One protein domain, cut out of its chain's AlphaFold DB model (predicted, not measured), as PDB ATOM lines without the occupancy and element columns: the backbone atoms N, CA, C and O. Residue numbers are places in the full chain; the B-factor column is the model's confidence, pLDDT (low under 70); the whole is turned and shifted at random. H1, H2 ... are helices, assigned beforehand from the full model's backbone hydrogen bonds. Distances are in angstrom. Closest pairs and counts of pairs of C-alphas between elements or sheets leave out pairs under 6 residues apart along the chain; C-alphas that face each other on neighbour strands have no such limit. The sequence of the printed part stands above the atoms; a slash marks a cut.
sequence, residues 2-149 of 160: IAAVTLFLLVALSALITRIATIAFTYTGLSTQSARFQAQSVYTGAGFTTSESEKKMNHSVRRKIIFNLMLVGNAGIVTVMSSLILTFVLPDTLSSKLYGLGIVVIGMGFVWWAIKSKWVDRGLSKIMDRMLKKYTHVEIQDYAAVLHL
ATOM      1  N   ILE A   2      33.404 -40.254  12.984       80.56
ATOM      2  CA  ILE A   2      32.152 -40.014  13.738       80.56
ATOM      3  C   ILE A   2      31.822 -41.180  14.687       80.56
ATOM      4  O   ILE A   2      31.624 -40.953  15.871       80.56
ATOM      5  N   ALA A   3      31.883 -42.430  14.208       81.69
ATOM      6  CA  ALA A   3      31.621 -43.615  15.035       81.69
ATOM      7  C   ALA A   3      32.551 -43.738  16.263       81.69
ATOM      8  O   ALA A   3      32.098 -44.107  17.343       81.69
ATOM      9  N   ALA A   4      33.829 -43.362  16.133       79.31
ATOM     10  CA  ALA A   4      34.776 -43.365  17.248       79.31
ATOM     11  C   ALA A   4      34.450 -42.271  18.281       79.31
ATOM     12  O   ALA A   4      34.530 -42.509  19.480       79.31
ATOM     13  N   VAL A   5      34.019 -41.085  17.838       83.31
ATOM     14  CA  VAL A   5      33.569 -40.019  18.751       83.31
ATOM     15  C   VAL A   5      32.291 -40.434  19.483       83.31
ATOM     16  O   VAL A   5      32.202 -40.273  20.701       83.31
ATOM     17  N   THR A   6      31.332 -41.029  18.768       86.69
ATOM     18  CA  THR A   6      30.100 -41.573  19.357       86.69
ATOM     19  C   THR A   6      30.408 -42.623  20.423       86.69
ATOM     20  O   THR A   6      29.805 -42.593  21.492       86.69
ATOM     21  N   LEU A   7      31.390 -43.500  20.185       87.69
ATOM     22  CA  LEU A   7      31.854 -44.476  21.172       87.69
ATOM     23  C   LEU A   7      32.296 -43.800  22.479       87.69
ATOM     24  O   LEU A   7      31.845 -44.200  23.551       87.69
ATOM     25  N   PHE A   8      33.135 -42.762  22.412       86.94
ATOM     26  CA  PHE A   8      33.605 -42.068  23.619       86.94
ATOM     27  C   PHE A   8      32.467 -41.384  24.376       86.94
ATOM     28  O   PHE A   8      32.421 -41.453  25.606       86.94
ATOM     29  N   LEU A   9      31.528 -40.770  23.653       87.19
ATOM     30  CA  LEU A   9      30.340 -40.164  24.252       87.19
ATOM     31  C   LEU A   9      29.464 -41.206  24.952       87.19
ATOM     32  O   LEU A   9      29.025 -40.967  26.075       87.19
ATOM     33  N   LEU A  10      29.252 -42.372  24.337       89.62
ATOM     34  CA  LEU A  10      28.481 -43.462  24.938       89.62
ATOM     35  C   LEU A  10      29.151 -43.998  26.203       89.62
ATOM     36  O   LEU A  10      28.478 -44.182  27.215       89.62
ATOM     37  N   VAL A  11      30.471 -44.197  26.180       86.62
ATOM     38  CA  VAL A  11      31.217 -44.646  27.364       86.62
ATOM     39  C   VAL A  11      31.133 -43.599  28.479       86.62
ATOM     40  O   VAL A  11      30.801 -43.941  29.616       86.62
ATOM     41  N   ALA A  12      31.334 -42.316  28.176       83.88
ATOM     42  CA  ALA A  12      31.184 -41.251  29.166       83.88
ATOM     43  C   ALA A  12      29.756 -41.194  29.747       83.88
ATOM     44  O   ALA A  12      29.577 -41.090  30.963       83.88
ATOM     45  N   LEU A  13      28.737 -41.325  28.895       86.38
ATOM     46  CA  LEU A  13      27.336 -41.302  29.305       86.38
ATOM     47  C   LEU A  13      26.975 -42.520  30.165       86.38
ATOM     48  O   LEU A  13      26.309 -42.374  31.186       86.38
ATOM     49  N   SER A  14      27.465 -43.709  29.816       85.00
ATOM     50  CA  SER A  14      27.279 -44.922  30.621       85.00
ATOM     51  C   SER A  14      27.862 -44.794  32.031       85.00
ATOM     52  O   SER A  14      27.212 -45.156  33.017       85.00
ATOM     53  N   ALA A  15      29.053 -44.199  32.159       82.75
ATOM     54  CA  ALA A  15      29.671 -43.911  33.449       82.75
ATOM     55  C   ALA A  15      28.844 -42.904  34.270       82.75
ATOM     56  O   ALA A  15      28.709 -43.047  35.486       82.75
ATOM     57  N   LEU A  16      28.248 -41.902  33.616       81.25
ATOM     58  CA  LEU A  16      27.354 -40.943  34.268       81.25
ATOM     59  C   LEU A  16      26.067 -41.620  34.765       81.25
ATOM     60  O   LEU A  16      25.686 -41.458  35.924       81.25
ATOM     61  N   ILE A  17      25.415 -42.405  33.906       85.44
ATOM     62  CA  ILE A  17      24.147 -43.084  34.209       85.44
ATOM     63  C   ILE A  17      24.320 -44.072  35.367       85.44
ATOM     64  O   ILE A  17      23.514 -44.077  36.298       85.44
ATOM     65  N   THR A  18      25.397 -44.861  35.365       83.19
ATOM     66  CA  THR A  18      25.698 -45.812  36.451       83.19
ATOM     67  C   THR A  18      25.951 -45.116  37.792       83.19
ATOM     68  O   THR A  18      25.506 -45.605  38.835       83.19
ATOM     69  N   ARG A  19      26.589 -43.937  37.794       80.88
ATOM     70  CA  ARG A  19      26.733 -43.114  39.009       80.88
ATOM     71  C   ARG A  19      25.392 -42.580  39.508       80.88
ATOM     72  O   ARG A  19      25.111 -42.696  40.697       80.88
ATOM     73  N   ILE A  20      24.546 -42.054  38.620       81.25
ATOM     74  CA  ILE A  20      23.199 -41.580  38.983       81.25
ATOM     75  C   ILE A  20      22.375 -42.721  39.595       81.25
ATOM     76  O   ILE A  20      21.756 -42.545  40.644       81.25
ATOM     77  N   ALA A  21      22.418 -43.907  38.987       83.56
ATOM     78  CA  ALA A  21      21.736 -45.087  39.503       83.56
ATOM     79  C   ALA A  21      22.258 -45.519  40.881       83.56
ATOM     80  O   ALA A  21      21.456 -45.850  41.748       83.56
ATOM     81  N   THR A  22      23.576 -45.463  41.110       82.31
ATOM     82  CA  THR A  22      24.185 -45.759  42.421       82.31
ATOM     83  C   THR A  22      23.570 -44.887  43.513       82.31
ATOM     84  O   THR A  22      23.127 -45.389  44.538       82.31
ATOM     85  N   ILE A  23      23.464 -43.585  43.269       77.69
ATOM     86  CA  ILE A  23      22.889 -42.637  44.231       77.69
ATOM     87  C   ILE A  23      21.404 -42.920  44.448       77.69
ATOM     88  O   ILE A  23      20.937 -42.963  45.583       77.69
ATOM     89  N   ALA A  24      20.661 -43.143  43.360       81.62
ATOM     90  CA  ALA A  24      19.245 -43.474  43.435       81.62
ATOM     91  C   ALA A  24      19.016 -44.743  44.273       81.62
ATOM     92  O   ALA A  24      18.105 -44.780  45.094       81.62
ATOM     93  N   PHE A  25      19.878 -45.752  44.135       79.81
ATOM     94  CA  PHE A  25      19.844 -46.954  44.962       79.81
ATOM     95  C   PHE A  25      20.185 -46.676  46.428       79.81
ATOM     96  O   PHE A  25      19.475 -47.178  47.304       79.81
ATOM     97  N   THR A  26      21.179 -45.835  46.717       79.00
ATOM     98  CA  THR A  26      21.481 -45.400  48.091       79.00
ATOM     99  C   THR A  26      20.281 -44.714  48.743       79.00
ATOM    100  O   THR A  26      19.928 -45.049  49.871       79.00
ATOM    101  N   TYR A  27      19.564 -43.862  48.007       76.94
ATOM    102  CA  TYR A  27      18.320 -43.247  48.480       76.94
ATOM    103  C   TYR A  27      17.201 -44.244  48.792       76.94
ATOM    104  O   TYR A  27      16.359 -43.971  49.641       76.94
ATOM    105  N   THR A  28      17.189 -45.413  48.146       75.94
ATOM    106  CA  THR A  28      16.247 -46.490  48.496       75.94
ATOM    107  C   THR A  28      16.648 -47.280  49.751       75.94
ATOM    108  O   THR A  28      15.978 -48.255  50.090       75.94
ATOM    109  N   GLY A  29      17.726 -46.883  50.441       72.81
ATOM    110  CA  GLY A  29      18.194 -47.492  51.689       72.81
ATOM    111  C   GLY A  29      19.275 -48.564  51.518       72.81
ATOM    112  O   GLY A  29      19.446 -49.403  52.404       72.81
ATOM    113  N   LEU A  30      19.981 -48.581  50.382       74.06
ATOM    114  CA  LEU A  30      21.136 -49.459  50.159       74.06
ATOM    115  C   LEU A  30      22.427 -48.789  50.634       74.06
ATOM    116  O   LEU A  30      22.605 -47.584  50.464       74.06
ATOM    117  N   SER A  31      23.363 -49.572  51.177       77.12
ATOM    118  CA  SER A  31      24.710 -49.067  51.464       77.12
ATOM    119  C   SER A  31      25.381 -48.600  50.167       77.12
ATOM    120  O   SER A  31      25.122 -49.145  49.091       77.12
ATOM    121  N   THR A  32      26.273 -47.612  50.243       72.31
ATOM    122  CA  THR A  32      26.974 -47.069  49.065       72.31
ATOM    123  C   THR A  32      27.702 -48.156  48.266       72.31
ATOM    124  O   THR A  32      27.699 -48.133  47.035       72.31
ATOM    125  N   GLN A  33      28.280 -49.148  48.951       72.38
ATOM    126  CA  GLN A  33      28.983 -50.260  48.311       72.38
ATOM    127  C   GLN A  33      28.019 -51.193  47.563       72.38
ATOM    128  O   GLN A  33      28.253 -51.496  46.390       72.38
ATOM    129  N   SER A  34      26.906 -51.589  48.190       78.12
ATOM    130  CA  SER A  34      25.885 -52.429  47.550       78.12
ATOM    131  C   SER A  34      25.181 -51.700  46.408       78.12
ATOM    132  O   SER A  34      24.946 -52.290  45.358       78.12
ATOM    133  N   ALA A  35      24.899 -50.407  46.572       82.44
ATOM    134  CA  ALA A  35      24.275 -49.574  45.554       82.44
ATOM    135  C   ALA A  35      25.159 -49.427  44.306       82.44
ATOM    136  O   ALA A  35      24.663 -49.519  43.182       82.44
ATOM    137  N   ARG A  36      26.475 -49.253  44.495       80.81
ATOM    138  CA  ARG A  36      27.442 -49.166  43.390       80.81
ATOM    139  C   ARG A  36      27.541 -50.484  42.639       80.81
ATOM    140  O   ARG A  36      27.492 -50.493  41.409       80.81
ATOM    141  N   PHE A  37      27.651 -51.583  43.383       83.81
ATOM    142  CA  PHE A  37      27.695 -52.916  42.800       83.81
ATOM    143  C   PHE A  37      26.413 -53.211  42.011       83.81
ATOM    144  O   PHE A  37      26.482 -53.624  40.857       83.81
ATOM    145  N   GLN A  38      25.248 -52.920  42.593       86.88
ATOM    146  CA  GLN A  38      23.954 -53.144  41.957       86.88
ATOM    147  C   GLN A  38      23.753 -52.267  40.718       86.88
ATOM    148  O   GLN A  38      23.275 -52.756  39.701       86.88
ATOM    149  N   ALA A  39      24.142 -50.991  40.754       87.94
ATOM    150  CA  ALA A  39      24.078 -50.131  39.576       87.94
ATOM    151  C   ALA A  39      24.937 -50.662  38.424       87.94
ATOM    152  O   ALA A  39      24.483 -50.666  37.279       87.94
ATOM    153  N   GLN A  40      26.149 -51.142  38.718       87.69
ATOM    154  CA  GLN A  40      27.012 -51.741  37.703       87.69
ATOM    155  C   GLN A  40      26.440 -53.053  37.166       87.69
ATOM    156  O   GLN A  40      26.363 -53.205  35.951       87.69
ATOM    157  N   SER A  41      25.999 -53.967  38.030       87.38
ATOM    158  CA  SER A  41      25.514 -55.281  37.593       87.38
ATOM    159  C   SER A  41      24.189 -55.208  36.828       87.38
ATOM    160  O   SER A  41      23.954 -55.979  35.899       87.38
ATOM    161  N   VAL A  42      23.324 -54.255  37.180       90.50
ATOM    162  CA  VAL A  42      22.075 -53.989  36.460       90.50
ATOM    163  C   VAL A  42      22.355 -53.331  35.109       90.50
ATOM    164  O   VAL A  42      21.744 -53.718  34.118       90.50
ATOM    165  N   TYR A  43      23.292 -52.378  35.043       89.25
ATOM    166  CA  TYR A  43      23.673 -51.733  33.783       89.25
ATOM    167  C   TYR A  43      24.322 -52.711  32.792       89.25
ATOM    168  O   TYR A  43      24.075 -52.622  31.595       89.25
ATOM    169  N   THR A  44      25.129 -53.664  33.265       86.38
ATOM    170  CA  THR A  44      25.729 -54.692  32.394       86.38
ATOM    171  C   THR A  44      24.770 -55.828  32.039       86.38
ATOM    172  O   THR A  44      25.143 -56.710  31.272       86.38
ATOM    173  N   GLY A  45      23.557 -55.841  32.599       81.81
ATOM    174  CA  GLY A  45      22.572 -56.897  32.366       81.81
ATOM    175  C   GLY A  45      22.862 -58.216  33.093       81.81
ATOM    176  O   GLY A  45      22.084 -59.153  32.953       81.81
ATOM    177  N   ALA A  46      23.924 -58.297  33.905       80.94
ATOM    178  CA  ALA A  46      24.214 -59.473  34.732       80.94
ATOM    179  C   ALA A  46      23.165 -59.666  35.844       80.94
ATOM    180  O   ALA A  46      22.850 -60.791  36.228       80.94
ATOM    181  N   GLY A  47      22.609 -58.560  36.351       66.25
ATOM    182  CA  GLY A  47      21.623 -58.559  37.428       66.25
ATOM    183  C   GLY A  47      22.233 -58.718  38.825       66.25
ATOM    184  O   GLY A  47      23.448 -58.713  39.019       66.25
ATOM    185  N   PHE A  48      21.371 -58.777  39.841       64.38
ATOM    186  CA  PHE A  48      21.771 -59.027  41.225       64.38
ATOM    187  C   PHE A  48      20.678 -59.831  41.928       64.38
ATOM    188  O   PHE A  48      19.582 -59.319  42.159       64.38
ATOM    189  N   THR A  49      20.974 -61.086  42.253       55.41
ATOM    190  CA  THR A  49      20.093 -61.986  43.007       55.41
ATOM    191  C   THR A  49      20.764 -62.316  44.334       55.41
ATOM    192  O   THR A  49      21.362 -63.377  44.492       55.41
ATOM    193  N   THR A  50      20.741 -61.389  45.290       57.22
ATOM    194  CA  THR A  50      21.110 -61.730  46.671       57.22
ATOM    195  C   THR A  50      19.851 -61.886  47.507       57.22
ATOM    196  O   THR A  50      18.926 -61.080  47.409       57.22
ATOM    197  N   SER A  51      19.819 -62.918  48.344       48.81
ATOM    198  CA  SER A  51      18.712 -63.249  49.251       48.81
ATOM    199  C   SER A  51      18.359 -62.103  50.219       48.81
ATOM    200  O   SER A  51      17.198 -61.927  50.583       48.81
ATOM    201  N   GLU A  52      19.324 -61.241  50.565       50.56
ATOM    202  CA  GLU A  52      19.067 -59.991  51.301       50.56
ATOM    203  C   GLU A  52      18.321 -58.923  50.475       50.56
ATOM    204  O   GLU A  52      17.541 -58.142  51.027       50.56
ATOM    205  N   SER A  53      18.513 -58.896  49.149       50.25
ATOM    206  CA  SER A  53      17.818 -57.971  48.241       50.25
ATOM    207  C   SER A  53      16.353 -58.356  48.039       50.25
ATOM    208  O   SER A  53      15.518 -57.457  47.904       50.25
ATOM    209  N   GLU A  54      16.031 -59.656  48.065       52.31
ATOM    210  CA  GLU A  54      14.661 -60.190  47.992       52.31
ATOM    211  C   GLU A  54      13.828 -59.820  49.223       52.31
ATOM    212  O   GLU A  54      12.709 -59.325  49.078       52.31
ATOM    213  N   LYS A  55      14.396 -59.938  50.432       48.38
ATOM    214  CA  LYS A  55      13.689 -59.619  51.687       48.38
ATOM    215  C   LYS A  55      13.337 -58.126  51.829       48.38
ATOM    216  O   LYS A  55      12.428 -57.777  52.577       48.38
ATOM    217  N   LYS A  56      14.007 -57.241  51.074       50.41
ATOM    218  CA  LYS A  56      13.724 -55.792  50.983       50.41
ATOM    219  C   LYS A  56      13.094 -55.369  49.643       50.41
ATOM    220  O   LYS A  56      13.161 -54.189  49.290       50.41
ATOM    221  N   MET A  57      12.536 -56.288  48.843       53.19
ATOM    222  CA  MET A  57      12.018 -56.025  47.483       53.19
ATOM    223  C   MET A  57      10.533 -55.652  47.396       53.19
ATOM    224  O   MET A  57       9.865 -56.018  46.439       53.19
ATOM    225  N   ASN A  58      10.035 -54.839  48.332       53.88
ATOM    226  CA  ASN A  58       8.686 -54.256  48.250       53.88
ATOM    227  C   ASN A  58       8.670 -52.745  47.947       53.88
ATOM    228  O   ASN A  58       7.658 -52.086  48.155       53.88
ATOM    229  N   HIS A  59       9.761 -52.174  47.416       62.41
ATOM    230  CA  HIS A  59       9.778 -50.768  46.995       62.41
ATOM    231  C   HIS A  59       9.604 -50.637  45.473       62.41
ATOM    232  O   HIS A  59      10.536 -50.882  44.701       62.41
ATOM    233  N   SER A  60       8.412 -50.216  45.037       66.31
ATOM    234  CA  SER A  60       8.026 -50.050  43.622       66.31
ATOM    235  C   SER A  60       9.012 -49.183  42.820       66.31
ATOM    236  O   SER A  60       9.338 -49.493  41.671       66.31
ATOM    237  N   VAL A  61       9.568 -48.146  43.454       73.38
ATOM    238  CA  VAL A  61      10.552 -47.226  42.857       73.38
ATOM    239  C   VAL A  61      11.842 -47.943  42.440       73.38
ATOM    240  O   VAL A  61      12.340 -47.714  41.336       73.38
ATOM    241  N   ARG A  62      12.363 -48.865  43.266       78.62
ATOM    242  CA  ARG A  62      13.619 -49.578  42.975       78.62
ATOM    243  C   ARG A  62      13.481 -50.459  41.737       78.62
ATOM    244  O   ARG A  62      14.371 -50.477  40.893       78.62
ATOM    245  N   ARG A  63      12.332 -51.126  41.590       80.75
ATOM    246  CA  ARG A  63      12.008 -51.947  40.412       80.75
ATOM    247  C   ARG A  63      12.024 -51.127  39.123       80.75
ATOM    248  O   ARG A  63      12.559 -51.585  38.120       80.75
ATOM    249  N   LYS A  64      11.487 -49.904  39.163       83.12
ATOM    250  CA  LYS A  64      11.442 -49.011  37.998       83.12
ATOM    251  C   LYS A  64      12.831 -48.501  37.602       83.12
ATOM    252  O   LYS A  64      13.140 -48.463  36.415       83.12
ATOM    253  N   ILE A  65      13.682 -48.180  38.584       84.31
ATOM    254  CA  ILE A  65      15.088 -47.812  38.338       84.31
ATOM    255  C   ILE A  65      15.833 -48.982  37.690       84.31
ATOM    256  O   ILE A  65      16.486 -48.789  36.668       84.31
ATOM    257  N   ILE A  66      15.697 -50.191  38.248       87.62
ATOM    258  CA  ILE A  66      16.344 -51.397  37.715       87.62
ATOM    259  C   ILE A  66      15.918 -51.641  36.265       87.62
ATOM    260  O   ILE A  66      16.775 -51.790  35.399       87.62
ATOM    261  N   PHE A  67      14.611 -51.628  35.994       86.81
ATOM    262  CA  PHE A  67      14.073 -51.889  34.660       86.81
ATOM    263  C   PHE A  67      14.613 -50.907  33.613       86.81
ATOM    264  O   PHE A  67      15.132 -51.321  32.577       86.81
ATOM    265  N   ASN A  68      14.561 -49.604  33.907       89.31
ATOM    266  CA  ASN A  68      15.065 -48.582  32.991       89.31
ATOM    267  C   ASN A  68      16.581 -48.706  32.779       89.31
ATOM    268  O   ASN A  68      17.064 -48.526  31.663       89.31
ATOM    269  N   LEU A  69      17.333 -49.021  33.837       89.81
ATOM    270  CA  LEU A  69      18.785 -49.144  33.758       89.81
ATOM    271  C   LEU A  69      19.218 -50.361  32.930       89.81
ATOM    272  O   LEU A  69      20.162 -50.240  32.155       89.81
ATOM    273  N   MET A  70      18.504 -51.488  33.028       90.38
ATOM    274  CA  MET A  70      18.737 -52.658  32.168       90.38
ATOM    275  C   MET A  70      18.453 -52.345  30.697       90.38
ATOM    276  O   MET A  70      19.243 -52.710  29.828       90.38
ATOM    277  N   LEU A  71      17.351 -51.643  30.411       90.44
ATOM    278  CA  LEU A  71      16.991 -51.268  29.042       90.44
ATOM    279  C   LEU A  71      18.074 -50.383  28.410       90.44
ATOM    280  O   LEU A  71      18.539 -50.656  27.302       90.44
ATOM    281  N   VAL A  72      18.501 -49.348  29.135       91.06
ATOM    282  CA  VAL A  72      19.546 -48.421  28.680       91.06
ATOM    283  C   VAL A  72      20.899 -49.119  28.565       91.06
ATOM    284  O   VAL A  72      21.608 -48.890  27.590       91.06
ATOM    285  N   GLY A  73      21.246 -49.982  29.521       88.31
ATOM    286  CA  GLY A  73      22.477 -50.767  29.498       88.31
ATOM    287  C   GLY A  73      22.587 -51.639  28.251       88.31
ATOM    288  O   GLY A  73      23.550 -51.521  27.491       88.31
ATOM    289  N   ASN A  74      21.548 -52.427  27.970       90.19
ATOM    290  CA  ASN A  74      21.502 -53.294  26.794       90.19
ATOM    291  C   ASN A  74      21.531 -52.496  25.480       90.19
ATOM    292  O   ASN A  74      22.318 -52.814  24.585       90.19
ATOM    293  N   ALA A  75      20.736 -51.425  25.365       90.88
ATOM    294  CA  ALA A  75      20.755 -50.554  24.186       90.88
ATOM    295  C   ALA A  75      22.129 -49.885  23.981       90.88
ATOM    296  O   ALA A  75      22.629 -49.782  22.855       90.88
ATOM    297  N   GLY A  76      22.772 -49.475  25.078       89.00
ATOM    298  CA  GLY A  76      24.114 -48.904  25.079       89.00
ATOM    299  C   GLY A  76      25.157 -49.884  24.549       89.00
ATOM    300  O   GLY A  76      25.930 -49.520  23.663       89.00
ATOM    301  N   ILE A  77      25.140 -51.136  25.020       89.31
ATOM    302  CA  ILE A  77      26.064 -52.186  24.562       89.31
ATOM    303  C   ILE A  77      25.920 -52.420  23.052       89.31
ATOM    304  O   ILE A  77      26.923 -52.408  22.338       89.31
ATOM    305  N   VAL A  78      24.692 -52.553  22.537       92.69
ATOM    306  CA  VAL A  78      24.448 -52.747  21.092       92.69
ATOM    307  C   VAL A  78      24.985 -51.571  20.267       92.69
ATOM    308  O   VAL A  78      25.611 -51.768  19.221       92.69
ATOM    309  N   THR A  79      24.799 -50.342  20.749       91.50
ATOM    310  CA  THR A  79      25.259 -49.130  20.052       91.50
ATOM    311  C   THR A  79      26.787 -49.013  20.060       91.50
ATOM    312  O   THR A  79      27.395 -48.657  19.046       91.50
ATOM    313  N   VAL A  80      27.425 -49.357  21.182       90.69
ATOM    314  CA  VAL A  80      28.888 -49.423  21.311       90.69
ATOM    315  C   VAL A  80      29.464 -50.459  20.345       90.69
ATOM    316  O   VAL A  80      30.379 -50.138  19.587       90.69
ATOM    317  N   MET A  81      28.885 -51.661  20.301       91.38
ATOM    318  CA  MET A  81      29.309 -52.718  19.378       91.38
ATOM    319  C   MET A  81      29.156 -52.291  17.916       91.38
ATOM    320  O   MET A  81      30.092 -52.437  17.132       91.38
ATOM    321  N   SER A  82      28.023 -51.683  17.564       92.19
ATOM    322  CA  SER A  82      27.786 -51.155  16.214       92.19
ATOM    323  C   SER A  82      28.817 -50.090  15.835       92.19
ATOM    324  O   SER A  82      29.368 -50.114  14.738       92.19
ATOM    325  N   SER A  83      29.148 -49.189  16.764       89.62
ATOM    326  CA  SER A  83      30.154 -48.140  16.546       89.62
ATOM    327  C   SER A  83      31.556 -48.717  16.329       89.62
ATOM    328  O   SER A  83      32.302 -48.221  15.481       89.62
ATOM    329  N   LEU A  84      31.918 -49.780  17.054       88.94
ATOM    330  CA  LEU A  84      33.189 -50.487  16.874       88.94
ATOM    331  C   LEU A  84      33.249 -51.196  15.517       88.94
ATOM    332  O   LEU A  84      34.232 -51.029  14.795       88.94
ATOM    333  N   ILE A  85      32.186 -51.905  15.129       89.62
ATOM    334  CA  ILE A  85      32.080 -52.544  13.808       89.62
ATOM    335  C   ILE A  85      32.245 -51.492  12.706       89.62
ATOM    336  O   ILE A  85      33.095 -51.644  11.834       89.62
ATOM    337  N   LEU A  86      31.526 -50.370  12.788       87.88
ATOM    338  CA  LEU A  86      31.652 -49.276  11.821       87.88
ATOM    339  C   LEU A  86      33.057 -48.659  11.785       87.88
ATOM    340  O   LEU A  86      33.495 -48.176  10.745       87.88
ATOM    341  N   THR A  87      33.774 -48.665  12.906       86.12
ATOM    342  CA  THR A  87      35.123 -48.090  12.989       86.12
ATOM    343  C   THR A  87      36.191 -49.022  12.412       86.12
ATOM    344  O   THR A  87      37.154 -48.531  11.826       86.12
ATOM    345  N   PHE A  88      36.030 -50.343  12.544       85.19
ATOM    346  CA  PHE A  88      37.068 -51.321  12.187       85.19
ATOM    347  C   PHE A  88      36.771 -52.167  10.943       85.19
ATOM    348  O   PHE A  88      37.710 -52.633  10.296       85.19
ATOM    349  N   VAL A  89      35.496 -52.373  10.606       85.50
ATOM    350  CA  VAL A  89      35.067 -53.275   9.523       85.50
ATOM    351  C   VAL A  89      34.844 -52.530   8.210       85.50
ATOM    352  O   VAL A  89      35.221 -53.050   7.169       85.50
ATOM    353  N   LEU A  90      34.289 -51.315   8.248       82.06
ATOM    354  CA  LEU A  90      34.028 -50.515   7.040       82.06
ATOM    355  C   LEU A  90      35.281 -50.060   6.268       82.06
ATOM    356  O   LEU A  90      35.190 -49.958   5.050       82.06
ATOM    357  N   PRO A  91      36.420 -49.711   6.901       84.25
ATOM    358  CA  PRO A  91      37.576 -49.245   6.140       84.25
ATOM    359  C   PRO A  91      38.270 -50.385   5.382       84.25
ATOM    360  O   PRO A  91      38.705 -51.355   6.001       84.25
ATOM    361  N   ASP A  92      38.478 -50.233   4.072       81.25
ATOM    362  CA  ASP A  92      39.139 -51.258   3.241       81.25
ATOM    363  C   ASP A  92      40.674 -51.257   3.357       81.25
ATOM    364  O   ASP A  92      41.335 -52.263   3.104       81.25
ATOM    365  N   THR A  93      41.272 -50.140   3.785       86.69
ATOM    366  CA  THR A  93      42.734 -49.979   3.855       86.69
ATOM    367  C   THR A  93      43.289 -50.223   5.258       86.69
ATOM    368  O   THR A  93      42.761 -49.729   6.258       86.69
ATOM    369  N   LEU A  94      44.421 -50.937   5.339       81.81
ATOM    370  CA  LEU A  94      45.099 -51.241   6.606       81.81
ATOM    371  C   LEU A  94      45.510 -49.965   7.362       81.81
ATOM    372  O   LEU A  94      45.334 -49.883   8.575       81.81
ATOM    373  N   SER A  95      45.973 -48.940   6.640       83.62
ATOM    374  CA  SER A  95      46.338 -47.638   7.213       83.62
ATOM    375  C   SER A  95      45.155 -46.954   7.904       83.62
ATOM    376  O   SER A  95      45.312 -46.406   8.993       83.62
ATOM    377  N   SER A  96      43.950 -47.043   7.327       82.75
ATOM    378  CA  SER A  96      42.740 -46.476   7.938       82.75
ATOM    379  C   SER A  96      42.317 -47.244   9.189       82.75
ATOM    380  O   SER A  96      41.888 -46.630  10.168       82.75
ATOM    381  N   LYS A  97      42.488 -48.574   9.198       83.94
ATOM    382  CA  LYS A  97      42.240 -49.409  10.386       83.94
ATOM    383  C   LYS A  97      43.220 -49.090  11.515       83.94
ATOM    384  O   LYS A  97      42.789 -48.922  12.652       83.94
ATOM    385  N   LEU A  98      44.512 -48.952  11.208       85.62
ATOM    386  CA  LEU A  98      45.548 -48.578  12.179       85.62
ATOM    387  C   LEU A  98      45.305 -47.182  12.763       85.62
ATOM    388  O   LEU A  98      45.414 -46.992  13.974       85.62
ATOM    389  N   TYR A  99      44.906 -46.222  11.927       86.06
ATOM    390  CA  TYR A  99      44.551 -44.879  12.383       86.06
ATOM    391  C   TYR A  99      43.305 -44.886  13.285       86.06
ATOM    392  O   TYR A  99      43.297 -44.263  14.349       86.06
ATOM    393  N   GLY A 100      42.271 -45.647  12.908       84.94
ATOM    394  CA  GLY A 100      41.081 -45.860  13.734       84.94
ATOM    395  C   GLY A 100      41.411 -46.507  15.083       84.94
ATOM    396  O   GLY A 100      40.926 -46.047  16.117       84.94
ATOM    397  N   LEU A 101      42.290 -47.512  15.087       87.62
ATOM    398  CA  LEU A 101      42.767 -48.169  16.303       87.62
ATOM    399  C   LEU A 101      43.503 -47.189  17.217       87.62
ATOM    400  O   LEU A 101      43.196 -47.128  18.407       87.62
ATOM    401  N   GLY A 102      44.419 -46.389  16.665       89.38
ATOM    402  CA  GLY A 102      45.147 -45.369  17.418       89.38
ATOM    403  C   GLY A 102      44.205 -44.380  18.104       89.38
ATOM    404  O   GLY A 102      44.329 -44.139  19.304       89.38
ATOM    405  N   ILE A 103      43.199 -43.879  17.377       89.25
ATOM    406  CA  ILE A 103      42.175 -42.988  17.939       89.25
ATOM    407  C   ILE A 103      41.402 -43.671  19.067       89.25
ATOM    408  O   ILE A 103      41.231 -43.070  20.124       89.25
ATOM    409  N   VAL A 104      40.935 -44.907  18.864       89.88
ATOM    410  CA  VAL A 104      40.159 -45.637  19.878       89.88
ATOM    411  C   VAL A 104      40.988 -45.870  21.138       89.88
ATOM    412  O   VAL A 104      40.494 -45.603  22.229       89.88
ATOM    413  N   VAL A 105      42.244 -46.299  21.013       90.75
ATOM    414  CA  VAL A 105      43.127 -46.553  22.162       90.75
ATOM    415  C   VAL A 105      43.432 -45.261  22.923       90.75
ATOM    416  O   VAL A 105      43.248 -45.211  24.140       90.75
ATOM    417  N   ILE A 106      43.838 -44.201  22.219       91.38
ATOM    418  CA  ILE A 106      44.162 -42.905  22.839       91.38
ATOM    419  C   ILE A 106      42.915 -42.295  23.483       91.38
ATOM    420  O   ILE A 106      42.954 -41.868  24.637       91.38
ATOM    421  N   GLY A 107      41.791 -42.289  22.765       88.69
ATOM    422  CA  GLY A 107      40.540 -41.731  23.260       88.69
ATOM    423  C   GLY A 107      39.972 -42.522  24.437       88.69
ATOM    424  O   GLY A 107      39.525 -41.919  25.409       88.69
ATOM    425  N   MET A 108      40.065 -43.854  24.426       88.38
ATOM    426  CA  MET A 108      39.657 -44.677  25.569       88.38
ATOM    427  C   MET A 108      40.562 -44.432  26.780       88.38
ATOM    428  O   MET A 108      40.063 -44.303  27.897       88.38
ATOM    429  N   GLY A 109      41.875 -44.297  26.565       88.56
ATOM    430  CA  GLY A 109      42.821 -43.906  27.610       88.56
ATOM    431  C   GLY A 109      42.478 -42.543  28.214       88.56
ATOM    432  O   GLY A 109      42.455 -42.398  29.437       88.56
ATOM    433  N   PHE A 110      42.123 -41.570  27.373       88.19
ATOM    434  CA  PHE A 110      41.683 -40.247  27.811       88.19
ATOM    435  C   PHE A 110      40.372 -40.302  28.604       88.19
ATOM    436  O   PHE A 110      40.282 -39.702  29.673       88.19
ATOM    437  N   VAL A 111      39.371 -41.055  28.133       84.00
ATOM    438  CA  VAL A 111      38.098 -41.251  28.848       84.00
ATOM    439  C   VAL A 111      38.329 -41.935  30.193       84.00
ATOM    440  O   VAL A 111      37.787 -41.495  31.204       84.00
ATOM    441  N   TRP A 112      39.164 -42.972  30.241       81.56
ATOM    442  CA  TRP A 112      39.496 -43.665  31.485       81.56
ATOM    443  C   TRP A 112      40.208 -42.744  32.483       81.56
ATOM    444  O   TRP A 112      39.833 -42.689  33.659       81.56
ATOM    445  N   TRP A 113      41.179 -41.959  32.009       85.25
ATOM    446  CA  TRP A 113      41.851 -40.943  32.817       85.25
ATOM    447  C   TRP A 113      40.874 -39.872  33.312       85.25
ATOM    448  O   TRP A 113      40.897 -39.521  34.492       85.25
ATOM    449  N   ALA A 114      39.964 -39.409  32.451       80.44
ATOM    450  CA  ALA A 114      38.933 -38.446  32.809       80.44
ATOM    451  C   ALA A 114      37.998 -39.005  33.891       80.44
ATOM    452  O   ALA A 114      37.785 -38.340  34.901       80.44
ATOM    453  N   ILE A 115      37.511 -40.242  33.749       70.44
ATOM    454  CA  ILE A 115      36.636 -40.900  34.737       70.44
ATOM    455  C   ILE A 115      37.328 -41.051  36.101       70.44
ATOM    456  O   ILE A 115      36.662 -40.943  37.130       70.44
ATOM    457  N   LYS A 116      38.645 -41.293  36.120       72.44
ATOM    458  CA  LYS A 116      39.446 -41.419  37.353       72.44
ATOM    459  C   LYS A 116      39.916 -40.066  37.907       72.44
ATOM    460  O   LYS A 116      40.450 -39.992  39.014       72.44
ATOM    461  N   SER A 117      39.773 -38.987  37.143       77.94
ATOM    462  CA  SER A 117      40.280 -37.681  37.537       77.94
ATOM    463  C   SER A 117      39.465 -37.103  38.691       77.94
ATOM    464  O   SER A 117      38.243 -36.960  38.610       77.94
ATOM    465  N   LYS A 118      40.168 -36.636  39.734       63.75
ATOM    466  CA  LYS A 118      39.584 -35.920  40.884       63.75
ATOM    467  C   LYS A 118      38.759 -34.695  40.469       63.75
ATOM    468  O   LYS A 118      38.023 -34.153  41.287       63.75
ATOM    469  N   TRP A 119      38.945 -34.183  39.253       56.84
ATOM    470  CA  TRP A 119      38.190 -33.050  38.717       56.84
ATOM    471  C   TRP A 119      36.787 -33.459  38.270       56.84
ATOM    472  O   TRP A 119      35.813 -32.791  38.613       56.84
ATOM    473  N   VAL A 120      36.683 -34.591  37.570       64.56
ATOM    474  CA  VAL A 120      35.408 -35.182  37.153       64.56
ATOM    475  C   VAL A 120      34.656 -35.686  38.374       64.56
ATOM    476  O   VAL A 120      33.478 -35.370  38.511       64.56
ATOM    477  N   ASP A 121      35.346 -36.331  39.319       62.97
ATOM    478  CA  ASP A 121      34.759 -36.684  40.616       62.97
ATOM    479  C   ASP A 121      34.225 -35.457  41.354       62.97
ATOM    480  O   ASP A 121      33.068 -35.462  41.752       62.97
ATOM    481  N   ARG A 122      34.995 -34.365  41.462       62.81
ATOM    482  CA  ARG A 122      34.519 -33.120  42.094       62.81
ATOM    483  C   ARG A 122      33.338 -32.486  41.361       62.81
ATOM    484  O   ARG A 122      32.435 -31.961  42.010       62.81
ATOM    485  N   GLY A 123      33.338 -32.501  40.028       65.75
ATOM    486  CA  GLY A 123      32.237 -31.986  39.211       65.75
ATOM    487  C   GLY A 123      30.959 -32.802  39.400       65.75
ATOM    488  O   GLY A 123      29.898 -32.231  39.655       65.75
ATOM    489  N   LEU A 124      31.085 -34.130  39.364       62.56
ATOM    490  CA  LEU A 124      30.011 -35.069  39.672       62.56
ATOM    491  C   LEU A 124      29.515 -34.871  41.099       62.56
ATOM    492  O   LEU A 124      28.327 -34.648  41.261       62.56
ATOM    493  N   SER A 125      30.395 -34.818  42.100       62.03
ATOM    494  CA  SER A 125      30.028 -34.529  43.490       62.03
ATOM    495  C   SER A 125      29.292 -33.198  43.631       62.03
ATOM    496  O   SER A 125      28.308 -33.139  44.348       62.03
ATOM    497  N   LYS A 126      29.670 -32.141  42.899       63.16
ATOM    498  CA  LYS A 126      28.943 -30.855  42.914       63.16
ATOM    499  C   LYS A 126      27.556 -30.936  42.282       63.16
ATOM    500  O   LYS A 126      26.618 -30.311  42.775       63.16
ATOM    501  N   ILE A 127      27.431 -31.638  41.155       64.00
ATOM    502  CA  ILE A 127      26.138 -31.866  40.495       64.00
ATOM    503  C   ILE A 127      25.253 -32.718  41.405       64.00
ATOM    504  O   ILE A 127      24.080 -32.401  41.585       64.00
ATOM    505  N   MET A 128      25.839 -33.738  42.030       60.53
ATOM    506  CA  MET A 128      25.204 -34.576  43.034       60.53
ATOM    507  C   MET A 128      24.755 -33.730  44.221       60.53
ATOM    508  O   MET A 128      23.562 -33.664  44.445       60.53
ATOM    509  N   ASP A 129      25.621 -32.974  44.890       59.59
ATOM    510  CA  ASP A 129      25.252 -32.104  46.016       59.59
ATOM    511  C   ASP A 129      24.141 -31.107  45.664       59.59
ATOM    512  O   ASP A 129      23.286 -30.812  46.496       59.59
ATOM    513  N   ARG A 130      24.108 -30.594  44.427       57.94
ATOM    514  CA  ARG A 130      23.022 -29.719  43.951       57.94
ATOM    515  C   ARG A 130      21.708 -30.469  43.746       57.94
ATOM    516  O   ARG A 130      20.657 -29.944  44.106       57.94
ATOM    517  N   MET A 131      21.756 -31.674  43.184       53.97
ATOM    518  CA  MET A 131      20.581 -32.532  42.998       53.97
ATOM    519  C   MET A 131      20.061 -33.070  44.343       53.97
ATOM    520  O   MET A 131      18.859 -33.034  44.586       53.97
ATOM    521  N   LEU A 132      20.972 -33.465  45.236       52.56
ATOM    522  CA  LEU A 132      20.749 -33.882  46.623       52.56
ATOM    523  C   LEU A 132      20.103 -32.744  47.433       52.56
ATOM    524  O   LEU A 132      19.043 -32.938  48.018       52.56
ATOM    525  N   LYS A 133      20.673 -31.526  47.428       50.56
ATOM    526  CA  LYS A 133      20.114 -30.369  48.163       50.56
ATOM    527  C   LYS A 133      18.726 -29.954  47.686       50.56
ATOM    528  O   LYS A 133      17.966 -29.403  48.474       50.56
ATOM    529  N   LYS A 134      18.391 -30.211  46.420       45.44
ATOM    530  CA  LYS A 134      17.055 -29.931  45.883       45.44
ATOM    531  C   LYS A 134      16.016 -30.976  46.315       45.44
ATOM    532  O   LYS A 134      14.830 -30.669  46.248       45.44
ATOM    533  N   TYR A 135      16.432 -32.170  46.762       40.25
ATOM    534  CA  TYR A 135      15.507 -33.288  46.978       40.25
ATOM    535  C   TYR A 135      15.631 -34.104  48.278       40.25
ATOM    536  O   TYR A 135      14.670 -34.831  48.494       40.25
ATOM    537  N   THR A 136      16.684 -34.019  49.124       35.22
ATOM    538  CA  THR A 136      16.752 -34.450  50.563       35.22
ATOM    539  C   THR A 136      18.208 -34.611  51.075       35.22
ATOM    540  O   THR A 136      19.092 -35.048  50.337       35.22
ATOM    541  N   HIS A 137      18.429 -34.278  52.361       37.44
ATOM    542  CA  HIS A 137      19.664 -34.414  53.165       37.44
ATOM    543  C   HIS A 137      20.222 -35.853  53.145       37.44
ATOM    544  O   HIS A 137      19.554 -36.774  53.608       37.44
ATOM    545  N   VAL A 138      21.443 -36.056  52.645       40.66
ATOM    546  CA  VAL A 138      22.160 -37.338  52.771       40.66
ATOM    547  C   VAL A 138      23.558 -37.057  53.284       40.66
ATOM    548  O   VAL A 138      24.373 -36.452  52.589       40.66
ATOM    549  N   GLU A 139      23.815 -37.508  54.508       38.25
ATOM    550  CA  GLU A 139      25.155 -37.666  55.057       38.25
ATOM    551  C   GLU A 139      25.916 -38.691  54.220       38.25
ATOM    552  O   GLU A 139      25.728 -39.904  54.321       38.25
ATOM    553  N   ILE A 140      26.804 -38.184  53.375       41.12
ATOM    554  CA  ILE A 140      27.884 -38.961  52.784       41.12
ATOM    555  C   ILE A 140      28.918 -39.138  53.899       41.12
ATOM    556  O   ILE A 140      29.899 -38.401  53.960       41.12
ATOM    557  N   GLN A 141      28.666 -40.054  54.836       39.00
ATOM    558  CA  GLN A 141      29.701 -40.449  55.780       39.00
ATOM    559  C   GLN A 141      30.553 -41.544  55.144       39.00
ATOM    560  O   GLN A 141      30.077 -42.571  54.661       39.00
ATOM    561  N   ASP A 142      31.834 -41.231  55.078       42.56
ATOM    562  CA  ASP A 142      32.919 -41.981  54.483       42.56
ATOM    563  C   ASP A 142      33.140 -43.302  55.248       42.56
ATOM    564  O   ASP A 142      34.001 -43.423  56.117       42.56
ATOM    565  N   TYR A 143      32.314 -44.316  54.973       44.44
ATOM    566  CA  TYR A 143      32.393 -45.626  55.638       44.44
ATOM    567  C   TYR A 143      33.707 -46.379  55.352       44.44
ATOM    568  O   TYR A 143      34.050 -47.305  56.088       44.44
ATOM    569  N   ALA A 144      34.480 -45.973  54.336       41.69
ATOM    570  CA  ALA A 144      35.800 -46.540  54.067       41.69
ATOM    571  C   ALA A 144      36.830 -46.161  55.149       41.69
ATOM    572  O   ALA A 144      37.743 -46.940  55.416       41.69
ATOM    573  N   ALA A 145      36.648 -45.024  55.830       43.16
ATOM    574  CA  ALA A 145      37.491 -44.633  56.959       43.16
ATOM    575  C   ALA A 145      37.156 -45.412  58.248       43.16
ATOM    576  O   ALA A 145      38.023 -45.599  59.095       43.16
ATOM    577  N   VAL A 146      35.920 -45.913  58.387       47.75
ATOM    578  CA  VAL A 146      35.477 -46.668  59.576       47.75
ATOM    579  C   VAL A 146      35.841 -48.153  59.483       47.75
ATOM    580  O   VAL A 146      36.105 -48.782  60.506       47.75
ATOM    581  N   LEU A 147      35.914 -48.729  58.274       47.22
ATOM    582  CA  LEU A 147      36.321 -50.133  58.113       47.22
ATOM    583  C   LEU A 147      37.827 -50.361  58.312       47.22
ATOM    584  O   LEU A 147      38.202 -51.425  58.788       47.22
ATOM    585  N   HIS A 148      38.675 -49.362  58.056       44.62
ATOM    586  CA  HIS A 148      40.124 -49.459  58.297       44.62
ATOM    587  C   HIS A 148      40.535 -49.342  59.779       44.62
ATOM    588  O   HIS A 148      41.719 -49.414  60.093       44.62
ATOM    589  N   LEU A 149      39.574 -49.196  60.695       46.47
ATOM    590  CA  LEU A 149      39.791 -49.207  62.149       46.47
ATOM    591  C   LEU A 149      39.319 -50.507  62.821       46.47
ATOM    592  O   LEU A 149      39.372 -50.617  64.044       46.47
TER     593      LEU A 149
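What this domain is: This is residues 2 to 149 of the 160 residues of an uncharacterized protein of Gillisia sp. Hel_I_86 (UniProt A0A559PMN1). A long hairpin of two helices, H4 and H5, spreads as a V, and H1 lies between its two arms. H2 folds back on the last part of H1 and packs on H4 as well, while H6 turns off from the end of H5 and passes near H1 without touching it; the short helices H3 and H7 lie toward the end away from the H4 to H5 turn. The printed part has 148 residues with seven named helices, H1 to H7 in that order, and no named strand; the class is all helix. The whole is loose, with a radius of gyration of the C-alphas of 18.5 A, and elongated, spanning 55 by 33 by 32 A.

How they stand to each other: H1, residues 2 to 27, and H4, residues 60 to 88, are the hubs, touching three helices each. H1 and H2, residues 32 to 43, form a helical hairpin at a steep tilt of 43 degrees; H1 touches H2 with residues 18 to 26 alone, and the closest C-alphas, of Thr 22 and Arg 36, are 4.8 A apart. H1 and H4 touch at a shallow tilt of 16 degrees, opposite ways, closest at the C-alphas of Ala 3 and Ser 83, 5.0 A apart. H2 touches H4 with residues 39 to 43 alone, at a steep tilt of 54 degrees; the closest C-alphas, of Tyr 43 and Gly 73, are 4.6 A apart. H3, residues 51 to 55, touches no helix. H4 and H5, residues 94 to 116, form a helical hairpin at a shallow tilt of 30 degrees, closest at the C-alphas of Phe 88 and Lys 97, 5.8 A apart. H5 touches residues 4 to 15 of H1, the same way at a shallow tilt of 24 degrees; the closest C-alphas, of Ala 4 and Val 104, are 6.4 A apart. H6, residues 118 to 135, is close to H5 but not clearly touching, the closest C-alphas being those of Ala 114 and Val 120, 6.5 A apart; H6 and H1 are near each other. H7, residues 143 to 147, touches no helix. In each of the seven helices every O i to N i+4 pair is within hydrogen-bond range.

Where its parts are: H1 begins at C-alpha 2, (32.152, -40.014, 13.738), and is 37.5 A long. H2 is 16.3 A long. H4, the longest helix with 29 residues, measures 42.8 A and begins at C-alpha 60, (8.026, -50.050, 43.622). H5 is 32.8 A long and H6 25.0 A. H3 and H7 have five residues each, and H7 ends at C-alpha 147, (36.321, -50.133, 58.113).

The domain as a whole: The C-alphas farthest apart, those of Asp 92 and Leu 149, are 58.9 A apart. The printed part has no cut, and no link is long. Residues 116 to 123, of which 118 to 123 belong to H6, stand free. The mean pLDDT of the printed part is 74.6; it is under 70 in residues 47 to 60 and 118 to 149.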